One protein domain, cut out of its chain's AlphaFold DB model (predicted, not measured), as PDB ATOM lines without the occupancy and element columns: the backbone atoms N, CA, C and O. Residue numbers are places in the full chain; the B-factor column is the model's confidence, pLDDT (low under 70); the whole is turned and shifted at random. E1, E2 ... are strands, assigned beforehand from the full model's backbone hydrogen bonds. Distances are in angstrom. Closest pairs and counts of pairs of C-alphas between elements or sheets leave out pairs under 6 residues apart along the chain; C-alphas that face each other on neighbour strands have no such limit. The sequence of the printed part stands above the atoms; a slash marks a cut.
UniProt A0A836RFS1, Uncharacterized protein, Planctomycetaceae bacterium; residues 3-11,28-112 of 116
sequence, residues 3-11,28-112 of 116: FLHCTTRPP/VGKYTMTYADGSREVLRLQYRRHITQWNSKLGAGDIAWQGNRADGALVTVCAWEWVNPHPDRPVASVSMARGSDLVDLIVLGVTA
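This is residues 3 to 11 and 28 to 112 of the 116 residues of an uncharacterized protein of Planctomycetaceae bacterium (UniProt A0A836RFS1). Two small, twisted sheets stand side by side and come near each other mainly where E2 begins, E6 ends and E7 begins; the hairpin E2 and E3 and the hairpin E4 and E5 point to opposite ends of an elongated outline. The long stretch of residues 47 to 61 runs across from E3 in one sheet to E4 in the other. The printed part has 94 residues, with no named helix and seven strands, E1 to E7 in order; both sheets are antiparallel, in the orders E4 - E5 - E1 - E7 and E3 - E2 - E6. The class is all strand. The whole is only just compact, close to loose, with a radius of gyration of the C-alphas of 14.5 A and spans of 50 by 27 by 17 A.

E1, residues 3 to 7, begins at C-alpha 3 (-16.910, -35.729, -46.635) and is 12.5 A long. After the cut comes E2, residues 28 to 35, 22.9 A, then E3, residues 40 to 46, 19.0 A. E4, residues 62 to 68, is 17.7 A long and begins at C-alpha 62 (-19.085, -40.005, -37.513). E5, residues 74 to 81, is 22.5 A long, and E6, residues 91 to 98, 20.7 A. E7, residues 105 to 111, 17.2 A, ends at C-alpha 111 (-19.797, -29.644, -46.381).

In the sheet of four, E1 and E7 are antiparallel at 171 degrees, with N 4 and O 109 2.9 A apart, within hydrogen-bond range. E5 and E1 are antiparallel at 123 degrees, with N 3 and O 80 2.9 A apart. E5 has staggered pairing: residues 74 to 79 with E4, residues 79 to 80 with E1. In the hairpin E4 and E5, N 75 and O 67 are 2.8 A apart. In the sheet of three, E2 is the inner strand: N 43 of E3 and O 31 are 2.9 A apart in the hairpin E2 and E3, and N 32 and O 95 of E6 are 2.9 A apart. Between the sheets, the closest C-alphas of E6 and E7 are those of Arg 98 and Leu 105, 6.3 A. The closest of E2 and E7 are those of Val 28 and Leu 105, 6.5 A. E3 and E5 are apart, as are E4 and E6.

The C-alphas of Asp 37 and Asp 71 are the two farthest apart, 50.2 A. Residues 12 to 27 are not printed; C-alphas 11 and 28 are 13.5 A apart across that cut. The link from E3 to E4 is long, 15 residues. The mean pLDDT of the printed part is 93.6, and no printed residue is under 70.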
ATOM      1  N   PHE A   3     -16.680 -34.940 -45.435       96.94
ATOM      2  CA  PHE A   3     -16.910 -35.729 -46.635       96.94
ATOM      3  C   PHE A   3     -17.830 -36.898 -46.307       96.94
ATOM      4  O   PHE A   3     -17.484 -37.765 -45.506       96.94
ATOM      5  N   LEU A   4     -18.987 -36.942 -46.960       96.00
ATOM      6  CA  LEU A   4     -19.844 -38.119 -46.988       96.00
ATOM      7  C   LEU A   4     -19.438 -38.910 -48.222       96.00
ATOM      8  O   LEU A   4     -19.885 -38.636 -49.338       96.00
ATOM      9  N   HIS A   5     -18.517 -39.844 -48.028       96.06
ATOM     10  CA  HIS A   5     -17.925 -40.605 -49.117       96.06
ATOM     11  C   HIS A   5     -17.778 -42.080 -48.770       96.06
ATOM     12  O   HIS A   5     -17.710 -42.485 -47.609       96.06
ATOM     13  N   CYS A   6     -17.730 -42.901 -49.803       95.50
ATOM     14  CA  CYS A   6     -17.519 -44.328 -49.670       95.50
ATOM     15  C   CYS A   6     -16.861 -44.881 -50.927       95.50
ATOM     16  O   CYS A   6     -16.662 -44.176 -51.917       95.50
ATOM     17  N   THR A   7     -16.541 -46.168 -50.901       95.06
ATOM     18  CA  THR A   7     -16.147 -46.891 -52.105       95.06
ATOM     19  C   THR A   7     -17.206 -47.888 -52.540       95.06
ATOM     20  O   THR A   7     -18.048 -48.304 -51.738       95.06
ATOM     21  N   THR A   8     -17.113 -48.360 -53.782       93.56
ATOM     22  CA  THR A   8     -17.714 -49.652 -54.141       93.56
ATOM     23  C   THR A   8     -17.132 -50.776 -53.275       93.56
ATOM     24  O   THR A   8     -16.100 -50.620 -52.607       93.56
ATOM     25  N   ARG A   9     -17.825 -51.917 -53.236       89.94
ATOM     26  CA  ARG A   9     -17.363 -53.097 -52.500       89.94
ATOM     27  C   ARG A   9     -16.093 -53.648 -53.163       89.94
ATOM     28  O   ARG A   9     -16.144 -53.935 -54.357       89.94
ATOM     29  N   PRO A  10     -14.977 -53.822 -52.430       88.44
ATOM     30  CA  PRO A  10     -13.800 -54.465 -52.987       88.44
ATOM     31  C   PRO A  10     -14.105 -55.926 -53.364       88.44
ATOM     32  O   PRO A  10     -14.951 -56.560 -52.724       88.44
ATOM     33  N   PRO A  11     -13.403 -56.486 -54.367       85.06
ATOM     34  CA  PRO A  11     -13.667 -57.836 -54.878       85.06
ATOM     35  C   PRO A  11     -13.406 -58.928 -53.835       85.06
ATOM     36  O   PRO A  11     -14.065 -59.964 -53.822       85.06
ATOM     37  N   VAL A  28      -7.245 -45.473 -52.538       94.56
ATOM     38  CA  VAL A  28      -8.573 -45.412 -53.171       94.56
ATOM     39  C   VAL A  28      -8.604 -44.316 -54.229       94.56
ATOM     40  O   VAL A  28      -9.087 -44.501 -55.340       94.56
ATOM     41  N   GLY A  29      -8.047 -43.164 -53.880       95.81
ATOM     42  CA  GLY A  29      -8.090 -41.957 -54.681       95.81
ATOM     43  C   GLY A  29      -7.423 -40.812 -53.948       95.81
ATOM     44  O   GLY A  29      -6.669 -41.020 -52.990       95.81
ATOM     45  N   LYS A  30      -7.694 -39.596 -54.397       97.56
ATOM     46  CA  LYS A  30      -7.221 -38.384 -53.736       97.56
ATOM     47  C   LYS A  30      -8.226 -37.254 -53.870       97.56
ATOM     48  O   LYS A  30      -8.932 -37.174 -54.877       97.56
ATOM     49  N   TYR A  31      -8.192 -36.365 -52.889       98.12
ATOM     50  CA  TYR A  31      -8.702 -35.011 -53.024       98.12
ATOM     51  C   TYR A  31      -7.541 -34.044 -53.216       98.12
ATOM     52  O   TYR A  31      -6.483 -34.201 -52.603       98.12
ATOM     53  N   THR A  32      -7.740 -33.060 -54.088       98.31
ATOM     54  CA  THR A  32      -6.856 -31.900 -54.200       98.31
ATOM     55  C   THR A  32      -7.654 -30.671 -53.815       98.31
ATOM     56  O   THR A  32      -8.595 -30.302 -54.521       98.31
ATOM     57  N   MET A  33      -7.278 -30.051 -52.706       98.06
ATOM     58  CA  MET A  33      -7.835 -28.788 -52.250       98.06
ATOM     59  C   MET A  33      -6.995 -27.689 -52.889       98.06
ATOM     60  O   MET A  33      -5.785 -27.647 -52.678       98.06
ATOM     61  N   THR A  34      -7.613 -26.842 -53.707       98.25
ATOM     62  CA  THR A  34      -6.959 -25.636 -54.230       98.25
ATOM     63  C   THR A  34      -7.421 -24.458 -53.393       98.25
ATOM     64  O   THR A  34      -8.624 -24.213 -53.282       98.25
ATOM     65  N   TYR A  35      -6.472 -23.763 -52.780       97.69
ATOM     66  CA  TYR A  35      -6.718 -22.585 -51.961       97.69
ATOM     67  C   TYR A  35      -6.942 -21.342 -52.826       97.69
ATOM     68  O   TYR A  35      -6.612 -21.325 -54.013       97.69
ATOM     69  N   ALA A  36      -7.507 -20.293 -52.228       97.00
ATOM     70  CA  ALA A  36      -7.766 -19.020 -52.903       97.00
ATOM     71  C   ALA A  36      -6.491 -18.336 -53.435       97.00
ATOM     72  O   ALA A  36      -6.549 -17.635 -54.440       97.00
ATOM     73  N   ASP A  37      -5.336 -18.583 -52.809       96.62
ATOM     74  CA  ASP A  37      -4.021 -18.100 -53.259       96.62
ATOM     75  C   ASP A  37      -3.408 -18.947 -54.395       96.62
ATOM     76  O   ASP A  37      -2.291 -18.689 -54.842       96.62
ATOM     77  N   GLY A  38      -4.121 -19.977 -54.862       97.62
ATOM     78  CA  GLY A  38      -3.670 -20.908 -55.895       97.62
ATOM     79  C   GLY A  38      -2.780 -22.049 -55.390       97.62
ATOM     80  O   GLY A  38      -2.496 -22.974 -56.160       97.62
ATOM     81  N   SER A  39      -2.369 -22.041 -54.117       98.00
ATOM     82  CA  SER A  39      -1.646 -23.160 -53.507       98.00
ATOM     83  C   SER A  39      -2.543 -24.399 -53.385       98.00
ATOM     84  O   SER A  39      -3.769 -24.331 -53.523       98.00
ATOM     85  N   ARG A  40      -1.935 -25.576 -53.189       98.19
ATOM     86  CA  ARG A  40      -2.658 -26.855 -53.204       98.19
ATOM     87  C   ARG A  40      -2.244 -27.767 -52.066       98.19
ATOM     88  O   ARG A  40      -1.056 -27.919 -51.809       98.19
ATOM     89  N   GLU A  41      -3.228 -28.459 -51.505       98.00
ATOM     90  CA  GLU A  41      -3.042 -29.565 -50.567       98.00
ATOM     91  C   GLU A  41      -3.596 -30.860 -51.175       98.00
ATOM     92  O   GLU A  41      -4.685 -30.877 -51.756       98.00
ATOM     93  N   VAL A  42      -2.845 -31.961 -51.068       97.88
ATOM     94  CA  VAL A  42      -3.219 -33.251 -51.672       97.88
ATOM     95  C   VAL A  42      -3.447 -34.298 -50.592       97.88
ATOM     96  O   VAL A  42      -2.509 -34.919 -50.088       97.88
ATOM     97  N   LEU A  43      -4.717 -34.599 -50.331       97.00
ATOM     98  CA  LEU A  43      -5.114 -35.679 -49.439       97.00
ATOM     99  C   LEU A  43      -5.222 -36.996 -50.212       97.00
ATOM    100  O   LEU A  43      -6.142 -37.205 -51.005       97.00
ATOM    101  N   ARG A  44      -4.310 -37.932 -49.944       96.69
ATOM    102  CA  ARG A  44      -4.403 -39.306 -50.467       96.69
ATOM    103  C   ARG A  44      -5.347 -40.135 -49.597       96.69
ATOM    104  O   ARG A  44      -5.106 -40.321 -48.406       96.69
ATOM    105  N   LEU A  45      -6.399 -40.678 -50.200       96.44
ATOM    106  CA  LEU A  45      -7.387 -41.496 -49.505       96.44
ATOM    107  C   LEU A  45      -6.865 -42.919 -49.308       96.44
ATOM    108  O   LEU A  45      -6.569 -43.635 -50.270       96.44
ATOM    109  N   GLN A  46      -6.770 -43.309 -48.040       93.00
ATOM    110  CA  GLN A  46      -6.383 -44.642 -47.605       93.00
ATOM    111  C   GLN A  46      -7.633 -45.371 -47.124       93.00
ATOM    112  O   GLN A  46      -8.417 -44.833 -46.332       93.00
ATOM    113  N   TYR A  47      -7.814 -46.592 -47.617       91.38
ATOM    114  CA  TYR A  47      -8.941 -47.428 -47.230       91.38
ATOM    115  C   TYR A  47      -8.864 -47.776 -45.738       91.38
ATOM    116  O   TYR A  47      -7.772 -47.979 -45.210       91.38
ATOM    117  N   ARG A  48     -10.016 -47.818 -45.060       89.31
ATOM    118  CA  ARG A  48     -10.172 -47.996 -43.600       89.31
ATOM    119  C   ARG A  48      -9.538 -46.916 -42.715       89.31
ATOM    120  O   ARG A  48      -9.621 -47.028 -41.500       89.31
ATOM    121  N   ARG A  49      -8.932 -45.875 -43.292       90.56
ATOM    122  CA  ARG A  49      -8.414 -44.720 -42.543       90.56
ATOM    123  C   ARG A  49      -9.224 -43.462 -42.805       90.56
ATOM    124  O   ARG A  49      -9.619 -42.786 -41.870       90.56
ATOM    125  N   HIS A  50      -9.410 -43.138 -44.080       94.75
ATOM    126  CA  HIS A  50     -10.190 -41.972 -44.497       94.75
ATOM    127  C   HIS A  50     -11.556 -42.400 -45.023       94.75
ATOM    128  O   HIS A  50     -12.519 -41.672 -44.886       94.75
ATOM    129  N   ILE A  51     -11.636 -43.582 -45.640       94.12
ATOM    130  CA  ILE A  51     -12.815 -44.028 -46.378       94.12
ATOM    131  C   ILE A  51     -12.968 -45.548 -46.308       94.12
ATOM    132  O   ILE A  51     -11.976 -46.280 -46.278       94.12
ATOM    133  N   THR A  52     -14.203 -46.041 -46.338       93.38
ATOM    134  CA  THR A  52     -14.522 -47.475 -46.440       93.38
ATOM    135  C   THR A  52     -15.538 -47.739 -47.545       93.38
ATOM    136  O   THR A  52     -16.101 -46.811 -48.122       93.38
ATOM    137  N   GLN A  53     -15.805 -49.015 -47.829       92.25
ATOM    138  CA  GLN A  53     -16.910 -49.389 -48.714       92.25
ATOM    139  C   GLN A  53     -18.258 -48.880 -48.204       92.25
ATOM    140  O   GLN A  53     -18.439 -48.671 -46.999       92.25
ATOM    141  N   TRP A  54     -19.197 -48.738 -49.135       90.12
ATOM    142  CA  TRP A  54     -20.598 -48.490 -48.837       90.12
ATOM    143  C   TRP A  54     -21.117 -49.468 -47.781       90.12
ATOM    144  O   TRP A  54     -20.911 -50.680 -47.883       90.12
ATOM    145  N   ASN A  55     -21.782 -48.915 -46.766       86.62
ATOM    146  CA  ASN A  55     -22.389 -49.651 -45.663       86.62
ATOM    147  C   ASN A  55     -21.434 -50.631 -44.940       86.62
ATOM    148  O   ASN A  55     -21.791 -51.761 -44.604       86.62
ATOM    149  N   SER A  56     -20.180 -50.212 -44.745       85.50
ATOM    150  CA  SER A  56     -19.176 -50.960 -43.981       85.50
ATOM    151  C   SER A  56     -19.528 -51.035 -42.492       85.50
ATOM    152  O   SER A  56     -19.920 -50.036 -41.901       85.50
ATOM    153  N   LYS A  57     -19.250 -52.182 -41.854       80.81
ATOM    154  CA  LYS A  57     -19.379 -52.362 -40.393       80.81
ATOM    155  C   LYS A  57     -18.437 -51.471 -39.571       80.81
ATOM    156  O   LYS A  57     -18.701 -51.241 -38.401       80.81
ATOM    157  N   LEU A  58     -17.321 -51.035 -40.158       79.94
ATOM    158  CA  LEU A  58     -16.296 -50.259 -39.448       79.94
ATOM    159  C   LEU A  58     -16.552 -48.748 -39.491       79.94
ATOM    160  O   LEU A  58     -16.045 -48.035 -38.634       79.94
ATOM    161  N   GLY A  59     -17.299 -48.264 -40.493       82.06
ATOM    162  CA  GLY A  59     -17.359 -46.837 -40.813       82.06
ATOM    163  C   GLY A  59     -15.981 -46.230 -41.125       82.06
ATOM    164  O   GLY A  59     -14.954 -46.908 -41.103       82.06
ATOM    165  N   ALA A  60     -15.961 -44.941 -41.451       84.88
ATOM    166  CA  ALA A  60     -14.720 -44.177 -41.610       84.88
ATOM    167  C   ALA A  60     -14.758 -42.826 -40.885       84.88
ATOM    168  O   ALA A  60     -13.826 -42.053 -41.030       84.88
ATOM    169  N   GLY A  61     -15.815 -42.533 -40.127       91.06
ATOM    170  CA  GLY A  61     -16.040 -41.255 -39.457       91.06
ATOM    171  C   GLY A  61     -17.335 -41.293 -38.649       91.06
ATOM    172  O   GLY A  61     -17.859 -42.379 -38.388       91.06
ATOM    173  N   ASP A  62     -17.859 -40.123 -38.300       93.38
ATOM    174  CA  ASP A  62     -19.085 -40.005 -37.513       93.38
ATOM    175  C   ASP A  62     -20.313 -40.402 -38.327       93.38
ATOM    176  O   ASP A  62     -20.373 -40.200 -39.541       93.38
ATOM    177  N   ILE A  63     -21.324 -40.958 -37.665       93.38
ATOM    178  CA  ILE A  63     -22.589 -41.295 -38.317       93.38
ATOM    179  C   ILE A  63     -23.301 -39.994 -38.702       93.38
ATOM    180  O   ILE A  63     -23.751 -39.243 -37.841       93.38
ATOM    181  N   ALA A  64     -23.428 -39.747 -40.005       93.06
ATOM    182  CA  ALA A  64     -24.138 -38.589 -40.543       93.06
ATOM    183  C   ALA A  64     -25.619 -38.895 -40.786       93.06
ATOM    184  O   ALA A  64     -26.474 -38.026 -40.639       93.06
ATOM    185  N   TRP A  65     -25.918 -40.134 -41.182       92.81
ATOM    186  CA  TRP A  65     -27.277 -40.601 -41.414       92.81
ATOM    187  C   TRP A  65     -27.367 -42.118 -41.260       92.81
ATOM    188  O   TRP A  65     -26.450 -42.852 -41.646       92.81
ATOM    189  N   GLN A  66     -28.501 -42.581 -40.739       94.19
ATOM    190  CA  GLN A  66     -28.862 -43.989 -40.674       94.19
ATOM    191  C   GLN A  66     -30.315 -44.203 -41.078       94.19
ATOM    192  O   GLN A  66     -31.179 -43.360 -40.843       94.19
ATOM    193  N   GLY A  67     -30.576 -45.374 -41.641       94.19
ATOM    194  CA  GLY A  67     -31.918 -45.842 -41.940       94.19
ATOM    195  C   GLY A  67     -31.943 -47.352 -42.085       94.19
ATOM    196  O   GLY A  67     -30.900 -47.998 -42.159       94.19
ATOM    197  N   ASN A  68     -33.142 -47.916 -42.153       95.75
ATOM    198  CA  ASN A  68     -33.329 -49.341 -42.384       95.75
ATOM    199  C   ASN A  68     -33.896 -49.558 -43.781       95.75
ATOM    200  O   ASN A  68     -34.806 -48.851 -44.217       95.75
ATOM    201  N   ARG A  69     -33.373 -50.561 -44.478       92.31
ATOM    202  CA  ARG A  69     -34.013 -51.084 -45.683       92.31
ATOM    203  C   ARG A  69     -35.268 -51.876 -45.293       92.31
ATOM    204  O   ARG A  69     -35.409 -52.302 -44.149       92.31
ATOM    205  N   ALA A  70     -36.163 -52.104 -46.253       94.31
ATOM    206  CA  ALA A  70     -37.404 -52.860 -46.059       94.31
ATOM    207  C   ALA A  70     -37.205 -54.272 -45.464       94.31
ATOM    208  O   ALA A  70     -38.099 -54.783 -44.802       94.31
ATOM    209  N   ASP A  71     -36.037 -54.887 -45.664       94.25
ATOM    210  CA  ASP A  71     -35.674 -56.193 -45.099       94.25
ATOM    211  C   ASP A  71     -34.996 -56.112 -43.718       94.25
ATOM    212  O   ASP A  71     -34.450 -57.099 -43.233       94.25
ATOM    213  N   GLY A  72     -34.996 -54.936 -43.086       92.62
ATOM    214  CA  GLY A  72     -34.418 -54.708 -41.761       92.62
ATOM    215  C   GLY A  72     -32.906 -54.477 -41.750       92.62
ATOM    216  O   GLY A  72     -32.341 -54.245 -40.682       92.62
ATOM    217  N   ALA A  73     -32.229 -54.501 -42.903       90.06
ATOM    218  CA  ALA A  73     -30.800 -54.213 -42.956       90.06
ATOM    219  C   ALA A  73     -30.515 -52.731 -42.651       90.06
ATOM    220  O   ALA A  73     -31.060 -51.840 -43.310       90.06
ATOM    221  N   LEU A  74     -29.611 -52.480 -41.699       91.00
ATOM    222  CA  LEU A  74     -29.132 -51.136 -41.380       91.00
ATOM    223  C   LEU A  74     -28.317 -50.574 -42.550       91.00
ATOM    224  O   LEU A  74     -27.422 -51.240 -43.075       91.00
ATOM    225  N   VAL A  75     -28.602 -49.331 -42.918       92.00
ATOM    226  CA  VAL A  75     -27.834 -48.515 -43.856       92.00
ATOM    227  C   VAL A  75     -27.222 -47.362 -43.078       92.00
ATOM    228  O   VAL A  75     -27.939 -46.612 -42.423       92.00
ATOM    229  N   THR A  76     -25.900 -47.218 -43.150       92.00
ATOM    230  CA  THR A  76     -25.166 -46.136 -42.481       92.00
ATOM    231  C   THR A  76     -24.354 -45.325 -43.483       92.00
ATOM    232  O   THR A  76     -23.579 -45.881 -44.266       92.00
ATOM    233  N   VAL A  77     -24.485 -44.001 -43.409       90.56
ATOM    234  CA  VAL A  77     -23.624 -43.035 -44.099       90.56
ATOM    235  C   VAL A  77     -22.790 -42.312 -43.051       90.56
ATOM    236  O   VAL A  77     -23.330 -41.724 -42.116       90.56
ATOM    237  N   CYS A  78     -21.468 -42.368 -43.204       93.75
ATOM    238  CA  CYS A  78     -20.532 -41.677 -42.320       93.75
ATOM    239  C   CYS A  78     -20.049 -40.367 -42.954       93.75
ATOM    240  O   CYS A  78     -19.877 -40.291 -44.172       93.75
ATOM    241  N   ALA A  79     -19.780 -39.369 -42.118       94.81
ATOM    242  CA  ALA A  79     -19.052 -38.159 -42.457       94.81
ATOM    243  C   ALA A  79     -17.630 -38.254 -41.899       94.81
ATOM    244  O   ALA A  79     -17.433 -38.382 -40.694       94.81
ATOM    245  N   TRP A  80     -16.628 -38.172 -42.772       96.38
ATOM    246  CA  TRP A  80     -15.232 -38.069 -42.355       96.38
ATOM    247  C   TRP A  80     -14.787 -36.606 -42.337       96.38
ATOM    248  O   TRP A  80     -14.984 -35.886 -43.322       96.38
ATOM    249  N   GLU A  81     -14.193 -36.157 -41.229       95.69
ATOM    250  CA  GLU A  81     -13.661 -34.800 -41.114       95.69
ATOM    251  C   GLU A  81     -12.247 -34.705 -41.699       95.69
ATOM    252  O   GLU A  81     -11.307 -35.368 -41.262       95.69
ATOM    253  N   TRP A  82     -12.089 -33.787 -42.650       96.12
ATOM    254  CA  TRP A  82     -10.799 -33.227 -43.007       96.12
ATOM    255  C   TRP A  82     -10.590 -31.885 -42.309       96.12
ATOM    256  O   TRP A  82     -11.363 -30.934 -42.510       96.12
ATOM    257  N   VAL A  83      -9.503 -31.791 -41.552       94.56
ATOM    258  CA  VAL A  83      -9.033 -30.538 -40.960       94.56
ATOM    259  C   VAL A  83      -8.104 -29.846 -41.951       94.56
ATOM    260  O   VAL A  83      -7.130 -30.439 -42.412       94.56
ATOM    261  N   ASN A  84      -8.411 -28.589 -42.274       94.62
ATOM    262  CA  ASN A  84      -7.561 -27.781 -43.135       94.62
ATOM    263  C   ASN A  84      -6.238 -27.476 -42.403       94.62
ATOM    264  O   ASN A  84      -6.287 -26.801 -41.375       94.62
ATOM    265  N   PRO A  85      -5.069 -27.924 -42.906       95.75
ATOM    266  CA  PRO A  85      -3.778 -27.636 -42.277       95.75
ATOM    267  C   PRO A  85      -3.398 -26.149 -42.352       95.75
ATOM    268  O   PRO A  85      -2.486 -25.708 -41.657       95.75
ATOM    269  N   HIS A  86      -4.093 -25.373 -43.187       94.50
ATOM    270  CA  HIS A  86      -3.905 -23.938 -43.357       94.50
ATOM    271  C   HIS A  86      -5.229 -23.207 -43.098       94.50
ATOM    272  O   HIS A  86      -5.886 -22.797 -44.056       94.50
ATOM    273  N   PRO A  87      -5.661 -23.073 -41.830       91.62
ATOM    274  CA  PRO A  87      -6.975 -22.520 -41.491       91.62
ATOM    275  C   PRO A  87      -7.182 -21.093 -42.018       91.62
ATOM    276  O   PRO A  87      -8.289 -20.762 -42.429       91.62
ATOM    277  N   ASP A  88      -6.110 -20.304 -42.115       93.00
ATOM    278  CA  ASP A  88      -6.142 -18.926 -42.627       93.00
ATOM    279  C   ASP A  88      -6.238 -18.840 -44.160       93.00
ATOM    280  O   ASP A  88      -6.315 -17.751 -44.727       93.00
ATOM    281  N   ARG A  89      -6.202 -19.982 -44.858       94.06
ATOM    282  CA  ARG A  89      -6.294 -20.060 -46.319       94.06
ATOM    283  C   ARG A  89      -7.624 -20.700 -46.713       94.06
ATOM    284  O   ARG A  89      -7.774 -21.921 -46.582       94.06
ATOM    285  N   PRO A  90      -8.586 -19.916 -47.231       94.19
ATOM    286  CA  PRO A  90      -9.846 -20.452 -47.724       94.19
ATOM    287  C   PRO A  90      -9.625 -21.439 -48.874       94.19
ATOM    288  O   PRO A  90      -8.839 -21.186 -49.793       94.19
ATOM    289  N   VAL A  91     -10.338 -22.565 -48.840       95.94
ATOM    290  CA  VAL A  91     -10.359 -23.530 -49.945       95.94
ATOM    291  C   VAL A  91     -11.309 -23.011 -51.021       95.94
ATOM    292  O   VAL A  91     -12.500 -22.865 -50.771       95.94
ATOM    293  N   ALA A  92     -10.791 -22.764 -52.222       96.25
ATOM    294  CA  ALA A  92     -11.567 -22.269 -53.357       96.25
ATOM    295  C   ALA A  92     -12.226 -23.401 -54.157       96.25
ATOM    296  O   ALA A  92     -13.298 -23.225 -54.731       96.25
ATOM    297  N   SER A  93     -11.592 -24.573 -54.220       97.06
ATOM    298  CA  SER A  93     -12.172 -25.745 -54.879       97.06
ATOM    299  C   SER A  93     -11.613 -27.055 -54.335       97.06
ATOM    300  O   SER A  93     -10.500 -27.117 -53.807       97.06
ATOM    301  N   VAL A  94     -12.392 -28.122 -54.514       97.56
ATOM    302  CA  VAL A  94     -11.982 -29.499 -54.240       97.56
ATOM    303  C   VAL A  94     -12.136 -30.299 -55.525       97.56
ATOM    304  O   VAL A  94     -13.223 -30.363 -56.091       97.56
ATOM    305  N   SER A  95     -11.055 -30.925 -55.983       97.69
ATOM    306  CA  SER A  95     -11.103 -31.893 -57.081       97.69
ATOM    307  C   SER A  95     -10.828 -33.298 -56.575       97.69
ATOM    308  O   SER A  95     -10.136 -33.505 -55.576       97.69
ATOM    309  N   MET A  96     -11.378 -34.279 -57.279       96.94
ATOM    310  CA  MET A  96     -11.285 -35.686 -56.930       96.94
ATOM    311  C   MET A  96     -10.660 -36.465 -58.081       96.94
ATOM    312  O   MET A  96     -10.957 -36.206 -59.244       96.94
ATOM    313  N   ALA A  97      -9.824 -37.447 -57.754       96.25
ATOM    314  CA  ALA A  97      -9.317 -38.397 -58.732       96.25
ATOM    315  C   ALA A  97      -9.316 -39.818 -58.168       96.25
ATOM    316  O   ALA A  97      -8.971 -40.041 -57.001       96.25
ATOM    317  N   ARG A  98      -9.656 -40.780 -59.030       93.38
ATOM    318  CA  ARG A  98      -9.490 -42.213 -58.772       93.38
ATOM    319  C   ARG A  98      -8.011 -42.541 -58.550       93.38
ATOM    320  O   ARG A  98      -7.123 -41.892 -59.099       93.38
ATOM    321  N   GLY A  99      -7.748 -43.544 -57.719       91.19
ATOM    322  CA  GLY A  99      -6.395 -44.007 -57.406       91.19
ATOM    323  C   GLY A  99      -6.304 -45.504 -57.120       91.19
ATOM    324  O   GLY A  99      -5.310 -45.933 -56.538       91.19
ATOM    325  N   SER A 100      -7.333 -46.266 -57.487       89.19
ATOM    326  CA  SER A 100      -7.430 -47.717 -57.343       89.19
ATOM    327  C   SER A 100      -8.128 -48.302 -58.554       89.19
ATOM    328  O   SER A 100      -9.091 -47.700 -59.016       89.19
ATOM    329  N   ASP A 101      -7.717 -49.494 -58.982       89.81
ATOM    330  CA  ASP A 101      -8.477 -50.278 -59.961       89.81
ATOM    331  C   ASP A 101      -9.428 -51.300 -59.342       89.81
ATOM    332  O   ASP A 101     -10.217 -51.926 -60.041       89.81
ATOM    333  N   LEU A 102      -9.389 -51.433 -58.015       91.19
ATOM    334  CA  LEU A 102     -10.184 -52.411 -57.275       91.19
ATOM    335  C   LEU A 102     -11.515 -51.851 -56.777       91.19
ATOM    336  O   LEU A 102     -12.419 -52.620 -56.464       91.19
ATOM    337  N   VAL A 103     -11.606 -50.530 -56.620       93.38
ATOM    338  CA  VAL A 103     -12.786 -49.844 -56.092       93.38
ATOM    339  C   VAL A 103     -12.920 -48.457 -56.702       93.38
ATOM    340  O   VAL A 103     -11.916 -47.798 -56.976       93.38
ATOM    341  N   ASP A 104     -14.156 -47.987 -56.820       94.25
ATOM    342  CA  ASP A 104     -14.465 -46.620 -57.226       94.25
ATOM    343  C   ASP A 104     -14.716 -45.743 -56.008       94.25
ATOM    344  O   ASP A 104     -15.290 -46.187 -55.014       94.25
ATOM    345  N   LEU A 105     -14.278 -44.491 -56.101       95.75
ATOM    346  CA  LEU A 105     -14.517 -43.459 -55.104       95.75
ATOM    347  C   LEU A 105     -15.855 -42.773 -55.391       95.75
ATOM    348  O   LEU A 105     -16.042 -42.211 -56.467       95.75
ATOM    349  N   ILE A 106     -16.755 -42.789 -54.411       95.56
ATOM    350  CA  ILE A 106     -18.095 -42.207 -54.499       95.56
ATOM    351  C   ILE A 106     -18.212 -41.104 -53.452       95.56
ATOM    352  O   ILE A 106     -17.899 -41.318 -52.279       95.56
ATOM    353  N   VAL A 107     -18.688 -39.930 -53.867       95.75
ATOM    354  CA  VAL A 107     -18.967 -38.794 -52.981       95.75
ATOM    355  C   VAL A 107     -20.452 -38.491 -53.037       95.75
ATOM    356  O   VAL A 107     -20.990 -38.198 -54.099       95.75
ATOM    357  N   LEU A 108     -21.097 -38.579 -51.881       94.94
ATOM    358  CA  LEU A 108     -22.519 -38.301 -51.703       94.94
ATOM    359  C   LEU A 108     -22.742 -36.839 -51.321       94.94
ATOM    360  O   LEU A 108     -23.744 -36.244 -51.697       94.94
ATOM    361  N   GLY A 109     -21.796 -36.256 -50.582       95.62
ATOM    362  CA  GLY A 109     -21.857 -34.862 -50.175       95.62
ATOM    363  C   GLY A 109     -20.547 -34.366 -49.583       95.62
ATOM    364  O   GLY A 109     -19.739 -35.140 -49.065       95.62
ATOM    365  N   VAL A 110     -20.353 -33.053 -49.658       95.56
ATOM    366  CA  VAL A 110     -19.241 -32.341 -49.026       95.56
ATOM    367  C   VAL A 110     -19.810 -31.106 -48.350       95.56
ATOM    368  O   VAL A 110     -20.585 -30.374 -48.961       95.56
ATOM    369  N   THR A 111     -19.423 -30.865 -47.100       93.50
ATOM    370  CA  THR A 111     -19.797 -29.644 -46.381       93.50
ATOM    371  C   THR A 111     -18.559 -28.921 -45.879       93.50
ATOM    372  O   THR A 111     -17.628 -29.511 -45.320       93.50
ATOM    373  N   ALA A 112     -18.545 -27.608 -46.076       89.94
ATOM    374  CA  ALA A 112     -17.533 -26.712 -45.546       89.94
ATOM    375  C   ALA A 112     -18.185 -25.767 -44.537       89.94
ATOM    376  O   ALA A 112     -19.358 -25.423 -44.665       89.94
TER     377      ALA A 112